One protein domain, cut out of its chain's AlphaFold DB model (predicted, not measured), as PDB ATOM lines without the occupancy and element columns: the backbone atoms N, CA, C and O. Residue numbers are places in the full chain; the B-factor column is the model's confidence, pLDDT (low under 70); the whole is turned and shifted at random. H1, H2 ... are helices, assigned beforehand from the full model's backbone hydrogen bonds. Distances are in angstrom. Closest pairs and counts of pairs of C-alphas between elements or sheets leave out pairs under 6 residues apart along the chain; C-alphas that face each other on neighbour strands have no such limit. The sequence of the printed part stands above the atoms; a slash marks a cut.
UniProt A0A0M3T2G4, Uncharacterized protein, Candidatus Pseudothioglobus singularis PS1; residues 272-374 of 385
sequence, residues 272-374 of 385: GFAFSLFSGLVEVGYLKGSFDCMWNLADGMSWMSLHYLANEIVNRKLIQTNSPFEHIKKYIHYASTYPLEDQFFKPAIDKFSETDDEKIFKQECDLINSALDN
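AT A GLANCE: This is residues 272 to 374 of the 385 residues of an uncharacterized protein of Candidatus Pseudothioglobus singularis PS1 (UniProt A0A0M3T2G4). Four helices cross at slants in a chain of contacts: H4, the longest, packs on H2 and, near its last residues, on H1, while short H3 packs on the far side of H2 from H4. Two long links loop about them, and residues 349 to 354 stick out, lengthening the elongated outline of 47 by 28 by 26 A. The 103 printed residues hold four named helices, H1 to H4 along the chain, and no named strand. The class is all helix, though only 47 residues are in named elements; the whole is compact, with a radius of gyration of the C-alphas of 13.8 A.

HOW THE PARTS SIT: Begin with H4, residues 357 to 372. It touches H2, residues 303 to 315, the same way at a steep tilt of 40 degrees; the closest C-alphas, of Ser 305 and Glu 364, are 6.1 A apart. With residues 367 to 372 alone H4 touches H1, residues 272 to 283, opposite ways at a steep tilt of 47 degrees; the closest C-alphas, of Gly 280 and Ala 371, are 4.7 A apart. H3, residues 324 to 329, touches H2 opposite ways at a steep tilt of 45 degrees, closest at the C-alphas of Ala 310 and Pro 324, 5.5 A apart. H1 and H3 are apart. Every O i to N i+4 pair is within hydrogen-bond range in H1, H3 and H4, and 8 of 9 in H2.

IN THESE COORDINATES: Find C-alpha 357 at (16.847, 19.607, 39.357); H4 runs 22.4 A to C-alpha 372 at (3.556, 37.459, 41.678). H1 starts at C-alpha 272, (-10.883, 38.979, 41.880), and spans 16.5 A; H2 spans 18.8 A and H3 8.8 A.

THE WHOLE: The C-alphas farthest apart, of Gly 272 and Phe 352, are 47.1 A apart. The printed part has no cut. The links H1 to H2 and H3 to H4 are long; in the first, residues 287 to 288 pair antiparallel with 296 to 297. Look for pLDDT under 70 at residues 300, 335 to 338 and 344 to 358.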
ATOM      1  N   GLY A 272     -11.723  37.958  42.518       86.62
ATOM      2  CA  GLY A 272     -10.883  38.979  41.880       86.62
ATOM      3  C   GLY A 272      -9.388  38.697  42.045       86.62
ATOM      4  O   GLY A 272      -8.622  38.785  41.081       86.62
ATOM      5  N   PHE A 273      -8.981  38.283  43.248       88.56
ATOM      6  CA  PHE A 273      -7.607  37.858  43.494       88.56
ATOM      7  C   PHE A 273      -7.306  36.533  42.796       88.56
ATOM      8  O   PHE A 273      -6.278  36.418  42.136       88.56
ATOM      9  N   ALA A 274      -8.214  35.554  42.884       89.88
ATOM     10  CA  ALA A 274      -8.049  34.273  42.204       89.88
ATOM     11  C   ALA A 274      -7.844  34.459  40.692       89.88
ATOM     12  O   ALA A 274      -6.979  33.812  40.110       89.88
ATOM     13  N   PHE A 275      -8.605  35.358  40.063       90.44
ATOM     14  CA  PHE A 275      -8.470  35.664  38.642       90.44
ATOM     15  C   PHE A 275      -7.122  36.311  38.328       90.44
ATOM     16  O   PHE A 275      -6.434  35.860  37.420       90.44
ATOM     17  N   SER A 276      -6.704  37.298  39.122       90.00
ATOM     18  CA  SER A 276      -5.409  37.971  38.943       90.00
ATOM     19  C   SER A 276      -4.236  36.994  39.085       90.00
ATOM     20  O   SER A 276      -3.334  36.976  38.249       90.00
ATOM     21  N   LEU A 277      -4.290  36.120  40.096       92.44
ATOM     22  CA  LEU A 277      -3.303  35.065  40.314       92.44
ATOM     23  C   LEU A 277      -3.285  34.051  39.166       92.44
ATOM     24  O   LEU A 277      -2.217  33.714  38.661       92.44
ATOM     25  N   PHE A 278      -4.455  33.582  38.731       92.19
ATOM     26  CA  PHE A 278      -4.562  32.654  37.610       92.19
ATOM     27  C   PHE A 278      -3.995  33.251  36.324       92.19
ATOM     28  O   PHE A 278      -3.168  32.617  35.675       92.19
ATOM     29  N   SER A 279      -4.411  34.468  35.968       90.88
ATOM     30  CA  SER A 279      -3.960  35.154  34.761       90.88
ATOM     31  C   SER A 279      -2.446  35.343  34.757       90.88
ATOM     32  O   SER A 279      -1.813  34.959  33.777       90.88
ATOM     33  N   GLY A 280      -1.863  35.828  35.859       90.69
ATOM     34  CA  GLY A 280      -0.412  36.006  35.964       90.69
ATOM     35  C   GLY A 280       0.354  34.687  35.829       90.69
ATOM     36  O   GLY A 280       1.324  34.602  35.081       90.69
ATOM     37  N   LEU A 281      -0.114  33.621  36.489       92.50
ATOM     38  CA  LEU A 281       0.536  32.310  36.416       92.50
ATOM     39  C   LEU A 281       0.357  31.613  35.055       92.50
ATOM     40  O   LEU A 281       1.211  30.823  34.656       92.50
ATOM     41  N   VAL A 282      -0.734  31.871  34.331       91.00
ATOM     42  CA  VAL A 282      -0.918  31.375  32.958       91.00
ATOM     43  C   VAL A 282      -0.050  32.152  31.970       91.00
ATOM     44  O   VAL A 282       0.524  31.541  31.071       91.00
ATOM     45  N   GLU A 283       0.082  33.469  32.136       90.31
ATOM     46  CA  GLU A 283       0.883  34.330  31.258       90.31
ATOM     47  C   GLU A 283       2.366  33.939  31.260       90.31
ATOM     48  O   GLU A 283       2.980  33.831  30.200       90.31
ATOM     49  N   VAL A 284       2.916  33.617  32.435       89.62
ATOM     50  CA  VAL A 284       4.292  33.102  32.565       89.62
ATOM     51  C   VAL A 284       4.416  31.613  32.206       89.62
ATOM     52  O   VAL A 284       5.497  31.038  32.290       89.62
ATOM     53  N   GLY A 285       3.317  30.954  31.831       85.38
ATOM     54  CA  GLY A 285       3.304  29.538  31.462       85.38
ATOM     55  C   GLY A 285       3.473  28.565  32.634       85.38
ATOM     56  O   GLY A 285       3.786  27.401  32.402       85.38
ATOM     57  N   TYR A 286       3.260  29.004  33.877       88.62
ATOM     58  CA  TYR A 286       3.305  28.143  35.064       88.62
ATOM     59  C   TYR A 286       2.037  27.286  35.206       88.62
ATOM     60  O   TYR A 286       2.097  26.113  35.586       88.62
ATOM     61  N   LEU A 287       0.875  27.847  34.855       90.75
ATOM     62  CA  LEU A 287      -0.412  27.147  34.835       90.75
ATOM     63  C   LEU A 287      -0.933  26.923  33.414       90.75
ATOM     64  O   LEU A 287      -0.569  27.597  32.455       90.75
ATOM     65  N   LYS A 288      -1.871  25.982  33.300       83.50
ATOM     66  CA  LYS A 288      -2.705  25.758  32.121       83.50
ATOM     67  C   LYS A 288      -4.146  25.436  32.505       83.50
ATOM     68  O   LYS A 288      -4.428  24.905  33.583       83.50
ATOM     69  N   GLY A 289      -5.051  25.646  31.555       82.25
ATOM     70  CA  GLY A 289      -6.465  25.300  31.676       82.25
ATOM     71  C   GLY A 289      -7.367  26.527  31.628       82.25
ATOM     72  O   GLY A 289      -6.981  27.560  31.090       82.25
ATOM     73  N   SER A 290      -8.578  26.378  32.161       84.75
ATOM     74  CA  SER A 290      -9.558  27.459  32.292       84.75
ATOM     75  C   SER A 290      -9.673  27.890  33.749       84.75
ATOM     76  O   SER A 290      -9.558  27.052  34.646       84.75
ATOM     77  N   PHE A 291      -9.959  29.173  33.964       86.00
ATOM     78  CA  PHE A 291     -10.182  29.764  35.282       86.00
ATOM     79  C   PHE A 291     -11.346  29.109  36.051       86.00
ATOM     80  O   PHE A 291     -11.289  28.970  37.277       86.00
ATOM     81  N   ASP A 292     -12.380  28.672  35.325       84.19
ATOM     82  CA  ASP A 292     -13.597  28.066  35.889       84.19
ATOM     83  C   ASP A 292     -13.381  26.624  36.379       84.19
ATOM     84  O   ASP A 292     -14.225  26.036  37.055       84.19
ATOM     85  N   CYS A 293     -12.247  26.020  36.025       85.31
ATOM     86  CA  CYS A 293     -11.857  24.686  36.465       85.31
ATOM     87  C   CYS A 293     -10.799  24.776  37.566       85.31
ATOM     88  O   CYS A 293     -10.127  25.790  37.718       85.31
ATOM     89  N   MET A 294     -10.591  23.681  38.294       85.50
ATOM     90  CA  MET A 294      -9.392  23.485  39.097       85.50
ATOM     91  C   MET A 294      -8.172  23.632  38.191       85.50
ATOM     92  O   MET A 294      -8.038  22.945  37.167       85.50
ATOM     93  N   TRP A 295      -7.291  24.553  38.557       89.94
ATOM     94  CA  TRP A 295      -6.137  24.901  37.753       89.94
ATOM     95  C   TRP A 295      -5.137  23.756  37.742       89.94
ATOM     96  O   TRP A 295      -5.070  22.924  38.650       89.94
ATOM     97  N   ASN A 296      -4.353  23.698  36.677       85.38
ATOM     98  CA  ASN A 296      -3.364  22.661  36.485       85.38
ATOM     99  C   ASN A 296      -2.011  23.303  36.277       85.38
ATOM    100  O   ASN A 296      -1.898  24.200  35.450       85.38
ATOM    101  N   LEU A 297      -0.986  22.769  36.933       84.38
ATOM    102  CA  LEU A 297       0.388  23.077  36.567       84.38
ATOM    103  C   LEU A 297       0.615  22.794  35.074       84.38
ATOM    104  O   LEU A 297       0.021  21.857  34.510       84.38
ATOM    105  N   ALA A 298       1.440  23.613  34.429       80.69
ATOM    106  CA  ALA A 298       1.920  23.356  33.083       80.69
ATOM    107  C   ALA A 298       2.730  22.049  33.037       80.69
ATOM    108  O   ALA A 298       3.098  21.469  34.061       80.69
ATOM    109  N   ASP A 299       2.928  21.512  31.836       70.31
ATOM    110  CA  ASP A 299       3.633  20.241  31.693       70.31
ATOM    111  C   ASP A 299       5.114  20.403  32.035       70.31
ATOM    112  O   ASP A 299       5.755  21.325  31.544       70.31
ATOM    113  N   GLY A 300       5.641  19.497  32.858       66.12
ATOM    114  CA  GLY A 300       7.024  19.552  33.339       66.12
ATOM    115  C   GLY A 300       7.218  20.287  34.668       66.12
ATOM    116  O   GLY A 300       8.285  20.140  35.241       66.12
ATOM    117  N   MET A 301       6.202  20.991  35.179       76.75
ATOM    118  CA  MET A 301       6.278  21.697  36.465       76.75
ATOM    119  C   MET A 301       6.121  20.743  37.660       76.75
ATOM    120  O   MET A 301       5.257  19.855  37.644       76.75
ATOM    121  N   SER A 302       6.911  20.954  38.713       77.81
ATOM    122  CA  SER A 302       6.917  20.134  39.931       77.81
ATOM    123  C   SER A 302       5.876  20.558  40.981       77.81
ATOM    124  O   SER A 302       5.455  21.710  41.056       77.81
ATOM    125  N   TRP A 303       5.487  19.639  41.876       78.81
ATOM    126  CA  TRP A 303       4.690  20.000  43.062       78.81
ATOM    127  C   TRP A 303       5.494  20.782  44.111       78.81
ATOM    128  O   TRP A 303       4.912  21.500  44.921       78.81
ATOM    129  N   MET A 304       6.827  20.704  44.070       79.38
ATOM    130  CA  MET A 304       7.697  21.457  44.978       79.38
ATOM    131  C   MET A 304       7.599  22.964  44.715       79.38
ATOM    132  O   MET A 304       7.581  23.757  45.656       79.38
ATOM    133  N   SER A 305       7.470  23.390  43.455       85.44
ATOM    134  CA  SER A 305       7.239  24.810  43.163       85.44
ATOM    135  C   SER A 305       5.856  25.285  43.607       85.44
ATOM    136  O   SER A 305       5.691  26.459  43.925       85.44
ATOM    137  N   LEU A 306       4.872  24.387  43.739       88.56
ATOM    138  CA  LEU A 306       3.566  24.733  44.306       88.56
ATOM    139  C   LEU A 306       3.661  25.056  45.808       88.56
ATOM    140  O   LEU A 306       2.982  25.966  46.285       88.56
ATOM    141  N   HIS A 307       4.526  24.350  46.544       88.81
ATOM    142  CA  HIS A 307       4.855  24.698  47.929       88.81
ATOM    143  C   HIS A 307       5.499  26.091  47.997       88.81
ATOM    144  O   HIS A 307       5.103  26.921  48.816       88.81
ATOM    145  N   TYR A 308       6.442  26.379  47.092       89.69
ATOM    146  CA  TYR A 308       7.062  27.702  46.980       89.69
ATOM    147  C   TYR A 308       6.030  28.807  46.697       89.69
ATOM    148  O   TYR A 308       6.017  29.814  47.402       89.69
ATOM    149  N   LEU A 309       5.110  28.592  45.748       92.06
ATOM    150  CA  LEU A 309       4.014  29.522  45.450       92.06
ATOM    151  C   LEU A 309       3.175  29.842  46.695       92.06
ATOM    152  O   LEU A 309       2.886  31.009  46.959       92.06
ATOM    153  N   ALA A 310       2.785  28.817  47.460       90.69
ATOM    154  CA  ALA A 310       1.975  28.994  48.663       90.69
ATOM    155  C   ALA A 310       2.683  29.864  49.716       90.69
ATOM    156  O   ALA A 310       2.048  30.735  50.314       90.69
ATOM    157  N   ASN A 311       3.994  29.681  49.899       89.75
ATOM    158  CA  ASN A 311       4.799  30.509  50.800       89.75
ATOM    159  C   ASN A 311       4.958  31.942  50.289       89.75
ATOM    160  O   ASN A 311       4.770  32.891  51.050       89.75
ATOM    161  N   GLU A 312       5.273  32.121  49.007       90.75
ATOM    162  CA  GLU A 312       5.558  33.446  48.453       90.75
ATOM    163  C   GLU A 312       4.346  34.378  48.469       90.75
ATOM    164  O   GLU A 312       4.496  35.574  48.719       90.75
ATOM    165  N   ILE A 313       3.134  33.841  48.307       89.06
ATOM    166  CA  ILE A 313       1.894  34.615  48.462       89.06
ATOM    167  C   ILE A 313       1.805  35.261  49.856       89.06
ATOM    168  O   ILE A 313       1.375  36.413  49.979       89.06
ATOM    169  N   VAL A 314       2.242  34.549  50.902       88.56
ATOM    170  CA  VAL A 314       2.256  35.050  52.285       88.56
ATOM    171  C   VAL A 314       3.452  35.968  52.530       88.56
ATOM    172  O   VAL A 314       3.277  37.065  53.064       88.56
ATOM    173  N   ASN A 315       4.656  35.576  52.098       87.94
ATOM    174  CA  ASN A 315       5.892  36.346  52.294       87.94
ATOM    175  C   ASN A 315       5.804  37.748  51.681       87.94
ATOM    176  O   ASN A 315       6.202  38.739  52.299       87.94
ATOM    177  N   ARG A 316       5.220  37.841  50.482       88.38
ATOM    178  CA  ARG A 316       4.998  39.098  49.755       88.38
ATOM    179  C   ARG A 316       3.805  39.895  50.282       88.38
ATOM    180  O   ARG A 316       3.535  40.985  49.786       88.38
ATOM    181  N   LYS A 317       3.103  39.379  51.299       86.44
ATOM    182  CA  LYS A 317       1.910  39.988  51.909       86.44
ATOM    183  C   LYS A 317       0.807  40.263  50.886       86.44
ATOM    184  O   LYS A 317       0.064  41.233  51.027       86.44
ATOM    185  N   LEU A 318       0.699  39.411  49.863       84.06
ATOM    186  CA  LEU A 318      -0.371  39.516  48.873       84.06
ATOM    187  C   LEU A 318      -1.722  39.182  49.511       84.06
ATOM    188  O   LEU A 318      -2.740  39.751  49.123       84.06
ATOM    189  N   ILE A 319      -1.721  38.283  50.501       83.62
ATOM    190  CA  ILE A 319      -2.886  37.891  51.299       83.62
ATOM    191  C   ILE A 319      -2.454  37.601  52.742       83.62
ATOM    192  O   ILE A 319      -1.321  37.190  52.989       83.62
ATOM    193  N   GLN A 320      -3.371  37.768  53.696       81.44
ATOM    194  CA  GLN A 320      -3.207  37.316  55.077       81.44
ATOM    195  C   GLN A 320      -3.945  35.990  55.282       81.44
ATOM    196  O   GLN A 320      -5.157  35.911  55.109       81.44
ATOM    197  N   THR A 321      -3.212  34.930  55.615       83.56
ATOM    198  CA  THR A 321      -3.776  33.597  55.857       83.56
ATOM    199  C   THR A 321      -2.859  32.787  56.761       83.56
ATOM    200  O   THR A 321      -1.643  32.806  56.579       83.56
ATOM    201  N   ASN A 322      -3.445  32.018  57.679       82.62
ATOM    202  CA  ASN A 322      -2.708  31.065  58.516       82.62
ATOM    203  C   ASN A 322      -2.571  29.679  57.856       82.62
ATOM    204  O   ASN A 322      -1.771  28.869  58.308       82.62
ATOM    205  N   SER A 323      -3.309  29.426  56.765       88.31
ATOM    206  CA  SER A 323      -3.367  28.120  56.084       88.31
ATOM    207  C   SER A 323      -3.130  28.226  54.565       88.31
ATOM    208  O   SER A 323      -3.990  27.829  53.774       88.31
ATOM    209  N   PRO A 324      -1.993  28.793  54.107       86.75
ATOM    210  CA  PRO A 324      -1.751  29.060  52.683       86.75
ATOM    211  C   PRO A 324      -1.799  27.804  51.804       86.75
ATOM    212  O   PRO A 324      -2.339  27.843  50.697       86.75
ATOM    213  N   PHE A 325      -1.297  26.676  52.307       89.38
ATOM    214  CA  PHE A 325      -1.253  25.416  51.566       89.38
ATOM    215  C   PHE A 325      -2.648  24.834  51.316       89.38
ATOM    216  O   PHE A 325      -2.942  24.403  50.203       89.38
ATOM    217  N   GLU A 326      -3.532  24.869  52.315       88.25
ATOM    218  CA  GLU A 326      -4.920  24.413  52.165       88.25
ATOM    219  C   GLU A 326      -5.709  25.306  51.209       88.25
ATOM    220  O   GLU A 326      -6.473  24.823  50.375       88.25
ATOM    221  N   HIS A 327      -5.483  26.616  51.267       89.06
ATOM    222  CA  HIS A 327      -6.141  27.553  50.367       89.06
ATOM    223  C   HIS A 327      -5.686  27.395  48.911       89.06
ATOM    224  O   HIS A 327      -6.522  27.401  48.008       89.06
ATOM    225  N   ILE A 328      -4.395  27.163  48.657       89.00
ATOM    226  CA  ILE A 328      -3.901  26.891  47.299       89.00
ATOM    227  C   ILE A 328      -4.501  25.604  46.711       89.00
ATOM    228  O   ILE A 328      -4.867  25.588  45.532       89.00
ATOM    229  N   LYS A 329      -4.697  24.557  47.524       88.88
ATOM    230  CA  LYS A 329      -5.352  23.307  47.088       88.88
ATOM    231  C   LYS A 329      -6.805  23.506  46.641       88.88
ATOM    232  O   LYS A 329      -7.309  22.686  45.879       88.88
ATOM    233  N   LYS A 330      -7.476  24.587  47.064       88.00
ATOM    234  CA  LYS A 330      -8.829  24.938  46.586       88.00
ATOM    235  C   LYS A 330      -8.843  25.543  45.181       88.00
ATOM    236  O   LYS A 330      -9.891  25.561  44.540       88.00
ATOM    237  N   TYR A 331      -7.700  26.023  44.692       88.00
ATOM    238  CA  TYR A 331      -7.558  26.566  43.339       88.00
ATOM    239  C   TYR A 331      -6.907  25.581  42.372       88.00
ATOM    240  O   TYR A 331      -7.334  25.473  41.224       88.00
ATOM    241  N   ILE A 332      -5.877  24.865  42.823       88.38
ATOM    242  CA  ILE A 332      -5.020  24.035  41.974       88.38
ATOM    243  C   ILE A 332      -5.257  22.560  42.294       88.38
ATOM    244  O   ILE A 332      -5.225  22.145  43.449       88.38
ATOM    245  N   HIS A 333      -5.472  21.749  41.257       83.81
ATOM    246  CA  HIS A 333      -5.585  20.303  41.407       83.81
ATOM    247  C   HIS A 333      -4.267  19.728  41.928       83.81
ATOM    248  O   HIS A 333      -3.259  19.771  41.224       83.81
ATOM    249  N   TYR A 334      -4.302  19.129  43.116       79.56
ATOM    250  CA  TYR A 334      -3.157  18.541  43.798       79.56
ATOM    251  C   TYR A 334      -3.427  17.068  44.117       79.56
ATOM    252  O   TYR A 334      -4.459  16.744  44.698       79.56
ATOM    253  N   ALA A 335      -2.510  16.177  43.735       69.81
ATOM    254  CA  ALA A 335      -2.703  14.727  43.860       69.81
ATOM    255  C   ALA A 335      -1.472  13.985  44.416       69.81
ATOM    256  O   ALA A 335      -1.308  12.793  44.164       69.81
ATOM    257  N   SER A 336      -0.588  14.684  45.134       69.31
ATOM    258  CA  SER A 336       0.597  14.062  45.739       69.31
ATOM    259  C   SER A 336       0.284  13.415  47.096       69.31
ATOM    260  O   SER A 336      -0.651  13.818  47.786       69.31
ATOM    261  N   THR A 337       1.079  12.410  47.469       57.50
ATOM    262  CA  THR A 337       0.972  11.630  48.716       57.50
ATOM    263  C   THR A 337       1.470  12.369  49.950       57.50
ATOM    264  O   THR A 337       0.984  12.113  51.047       57.50
ATOM    265  N   TYR A 338       2.429  13.279  49.786       65.56
ATOM    266  CA  TYR A 338       2.906  14.114  50.885       65.56
ATOM    267  C   TYR A 338       2.000  15.335  51.032       65.56
ATOM    268  O   TYR A 338       1.549  15.864  50.014       65.56
ATOM    269  N   PRO A 339       1.724  15.826  52.245       79.06
ATOM    270  CA  PRO A 339       1.101  17.129  52.430       79.06
ATOM    271  C   PRO A 339       1.886  18.216  51.682       79.06
ATOM    272  O   PRO A 339       3.112  18.193  51.652       79.06
ATOM    273  N   LEU A 340       1.187  19.161  51.043       81.12
ATOM    274  CA  LEU A 340       1.840  20.242  50.285       81.12
ATOM    275  C   LEU A 340       2.795  21.055  51.172       81.12
ATOM    276  O   LEU A 340       3.843  21.487  50.710       81.12
ATOM    277  N   GLU A 341       2.457  21.221  52.448       82.12
ATOM    278  CA  GLU A 341       3.295  21.860  53.469       82.12
ATOM    279  C   GLU A 341       4.627  21.133  53.725       82.12
ATOM    280  O   GLU A 341       5.610  21.776  54.075       82.12
ATOM    281  N   ASP A 342       4.700  19.828  53.462       78.75
ATOM    282  CA  ASP A 342       5.900  19.014  53.687       78.75
ATOM    283  C   ASP A 342       6.785  18.894  52.433       78.75
ATOM    284  O   ASP A 342       7.865  18.301  52.471       78.75
ATOM    285  N   GLN A 343       6.350  19.452  51.298       71.31
ATOM    286  CA  GLN A 343       7.049  19.358  50.015       71.31
ATOM    287  C   GLN A 343       8.010  20.519  49.781       71.31
ATOM    288  O   GLN A 343       7.824  21.336  48.883       71.31
ATOM    289  N   PHE A 344       9.078  20.569  50.567       68.31
ATOM    290  CA  PHE A 344      10.177  21.502  50.344       68.31
ATOM    291  C   PHE A 344      11.322  20.839  49.569       68.31
ATOM    292  O   PHE A 344      11.635  19.661  49.757       68.31
ATOM    293  N   PHE A 345      11.967  21.611  48.694       62.03
ATOM    294  CA  PHE A 345      13.154  21.161  47.974       62.03
ATOM    295  C   PHE A 345      14.300  20.904  48.965       62.03
ATOM    296  O   PHE A 345      14.701  21.798  49.713       62.03
ATOM    297  N   LYS A 346      14.837  19.679  48.973       57.62
ATOM    298  CA  LYS A 346      16.096  19.344  49.650       57.62
ATOM    299  C   LYS A 346      17.160  19.128  48.574       57.62
ATOM    300  O   LYS A 346      17.058  18.125  47.868       57.62
ATOM    301  N   PRO A 347      18.164  20.012  48.437       49.91
ATOM    302  CA  PRO A 347      19.261  19.762  47.511       49.91
ATOM    303  C   PRO A 347      19.959  18.452  47.892       49.91
ATOM    304  O   PRO A 347      20.191  18.180  49.076       49.91
ATOM    305  N   ALA A 348      20.271  17.628  46.893       48.16
ATOM    306  CA  ALA A 348      21.064  16.428  47.102       48.16
ATOM    307  C   ALA A 348      22.443  16.840  47.644       48.16
ATOM    308  O   ALA A 348      23.154  17.633  47.034       48.16
ATOM    309  N   ILE A 349      22.818  16.323  48.816       42.25
ATOM    310  CA  ILE A 349      24.114  16.616  49.458       42.25
ATOM    311  C   ILE A 349      25.265  15.893  48.724       42.25
ATOM    312  O   ILE A 349      26.439  16.217  48.913       42.25
ATOM    313  N   ASP A 350      24.946  14.931  47.853       43.25
ATOM    314  CA  ASP A 350      25.935  14.138  47.135       43.25
ATOM    315  C   ASP A 350      26.472  14.853  45.889       43.25
ATOM    316  O   ASP A 350      25.803  14.985  44.867       43.25
ATOM    317  N   LYS A 351      27.762  15.208  45.943       44.25
ATOM    318  CA  LYS A 351      28.562  15.765  44.832       44.25
ATOM    319  C   LYS A 351      28.651  14.873  43.582       44.25
ATOM    320  O   LYS A 351      29.265  15.274  42.601       44.25
ATOM    321  N   PHE A 352      28.102  13.660  43.620       41.00
ATOM    322  CA  PHE A 352      28.145  12.697  42.515       41.00
ATOM    323  C   PHE A 352      26.800  12.541  41.788       41.00
ATOM    324  O   PHE A 352      26.729  11.794  40.815       41.00
ATOM    325  N   SER A 353      25.758  13.253  42.231       42.78
ATOM    326  CA  SER A 353      24.451  13.341  41.577       42.78
ATOM    327  C   SER A 353      24.108  14.806  41.297       42.78
ATOM    328  O   SER A 353      23.126  15.326  41.822       42.78
ATOM    329  N   GLU A 354      24.946  15.491  40.512       40.84
ATOM    330  CA  GLU A 354      24.601  16.800  39.944       40.84
ATOM    331  C   GLU A 354      23.449  16.609  38.944       40.84
ATOM    332  O   GLU A 354      23.659  16.496  37.738       40.84
ATOM    333  N   THR A 355      22.220  16.495  39.446       53.16
ATOM    334  CA  THR A 355      21.028  16.612  38.613       53.16
ATOM    335  C   THR A 355      20.726  18.094  38.403       53.16
ATOM    336  O   THR A 355      20.886  18.915  39.307       53.16
ATOM    337  N   ASP A 356      20.248  18.456  37.208       58.94
ATOM    338  CA  ASP A 356      19.833  19.832  36.871       58.94
ATOM    339  C   ASP A 356      18.534  20.240  37.618       58.94
ATOM    340  O   ASP A 356      17.932  21.271  37.322       58.94
ATOM    341  N   ASP A 357      18.088  19.439  38.596       61.34
ATOM    342  CA  ASP A 357      16.847  19.607  39.357       61.34
ATOM    343  C   ASP A 357      16.833  20.918  40.148       61.34
ATOM    344  O   ASP A 357      15.794  21.569  40.231       61.34
ATOM    345  N   GLU A 358      17.980  21.355  40.683       69.50
ATOM    346  CA  GLU A 358      18.090  22.655  41.361       69.50
ATOM    347  C   GLU A 358      17.852  23.811  40.382       69.50
ATOM    348  O   GLU A 358      17.170  24.786  40.703       69.50
ATOM    349  N   LYS A 359      18.367  23.695  39.157       74.12
ATOM    350  CA  LYS A 359      18.180  24.705  38.116       74.12
ATOM    351  C   LYS A 359      16.753  24.691  37.576       74.12
ATOM    352  O   LYS A 359      16.204  25.767  37.361       74.12
ATOM    353  N   ILE A 360      16.148  23.518  37.385       71.81
ATOM    354  CA  ILE A 360      14.740  23.388  36.981       71.81
ATOM    355  C   ILE A 360      13.843  23.991  38.062       71.81
ATOM    356  O   ILE A 360      13.041  24.870  37.765       71.81
ATOM    357  N   PHE A 361      14.034  23.608  39.326       78.81
ATOM    358  CA  PHE A 361      13.285  24.172  40.448       78.81
ATOM    359  C   PHE A 361      13.441  25.694  40.524       78.81
ATOM    360  O   PHE A 361      12.457  26.416  40.672       78.81
ATOM    361  N   LYS A 362      14.662  26.207  40.336       83.69
ATOM    362  CA  LYS A 362      14.917  27.648  40.293       83.69
ATOM    363  C   LYS A 362      14.180  28.341  39.147       83.69
ATOM    364  O   LYS A 362      13.589  29.389  39.372       83.69
ATOM    365  N   GLN A 363      14.159  27.750  37.952       83.81
ATOM    366  CA  GLN A 363      13.382  28.275  36.827       83.81
ATOM    367  C   GLN A 363      11.884  28.321  37.150       83.81
ATOM    368  O   GLN A 363      11.231  29.317  36.853       83.81
ATOM    369  N   GLU A 364      11.340  27.289  37.800       85.62
ATOM    370  CA  GLU A 364       9.943  27.285  38.252       85.62
ATOM    371  C   GLU A 364       9.671  28.407  39.271       85.62
ATOM    372  O   GLU A 364       8.673  29.122  39.154       85.62
ATOM    373  N   CYS A 365      10.574  28.610  40.238       88.44
ATOM    374  CA  CYS A 365      10.501  29.711  41.199       88.44
ATOM    375  C   CYS A 365      10.568  31.085  40.520       88.44
ATOM    376  O   CYS A 365       9.817  31.983  40.895       88.44
ATOM    377  N   ASP A 366      11.429  31.256  39.517       88.81
ATOM    378  CA  ASP A 366      11.570  32.510  38.771       88.81
ATOM    379  C   ASP A 366      10.280  32.854  38.005       88.81
ATOM    380  O   ASP A 366       9.845  34.008  38.018       88.81
ATOM    381  N   LEU A 367       9.609  31.855  37.412       89.75
ATOM    382  CA  LEU A 367       8.296  32.040  36.781       89.75
ATOM    383  C   LEU A 367       7.238  32.479  37.797       89.75
ATOM    384  O   LEU A 367       6.501  33.432  37.546       89.75
ATOM    385  N   ILE A 368       7.185  31.819  38.958       91.75
ATOM    386  CA  ILE A 368       6.273  32.195  40.044       91.75
ATOM    387  C   ILE A 368       6.538  33.633  40.486       91.75
ATOM    388  O   ILE A 368       5.606  34.427  40.564       91.75
ATOM    389  N   ASN A 369       7.798  33.993  40.726       91.81
ATOM    390  CA  ASN A 369       8.175  35.340  41.139       91.81
ATOM    391  C   ASN A 369       7.724  36.389  40.120       91.81
ATOM    392  O   ASN A 369       7.071  37.358  40.502       91.81
ATOM    393  N   SER A 370       7.975  36.142  38.830       90.25
ATOM    394  CA  SER A 370       7.541  37.028  37.747       90.25
ATOM    395  C   SER A 370       6.020  37.180  37.673       90.25
ATOM    396  O   SER A 370       5.535  38.253  37.314       90.25
ATOM    397  N   ALA A 371       5.255  36.130  37.982       90.88
ATOM    398  CA  ALA A 371       3.800  36.223  38.042       90.88
ATOM    399  C   ALA A 371       3.342  37.043  39.255       90.88
ATOM    400  O   ALA A 371       2.464  37.893  39.125       90.88
ATOM    401  N   LEU A 372       3.940  36.808  40.425       90.19
ATOM    402  CA  LEU A 372       3.556  37.459  41.678       90.19
ATOM    403  C   LEU A 372       3.963  38.940  41.746       90.19
ATOM    404  O   LEU A 372       3.298  39.700  42.445       90.19
ATOM    405  N   ASP A 373       5.011  39.364  41.033       86.88
ATOM    406  CA  ASP A 373       5.457  40.771  40.980       86.88
ATOM    407  C   ASP A 373       4.379  41.720  40.425       86.88
ATOM    408  O   ASP A 373       4.345  42.898  40.781       86.88
ATOM    409  N   ASN A 374       3.478  41.203  39.586       78.69
ATOM    410  CA  ASN A 374       2.419  41.977  38.931       78.69
ATOM    411  C   ASN A 374       1.062  41.888  39.647       78.69
ATOM    412  O   ASN A 374       0.070  42.429  39.157       78.69
TER     413      ASN A 374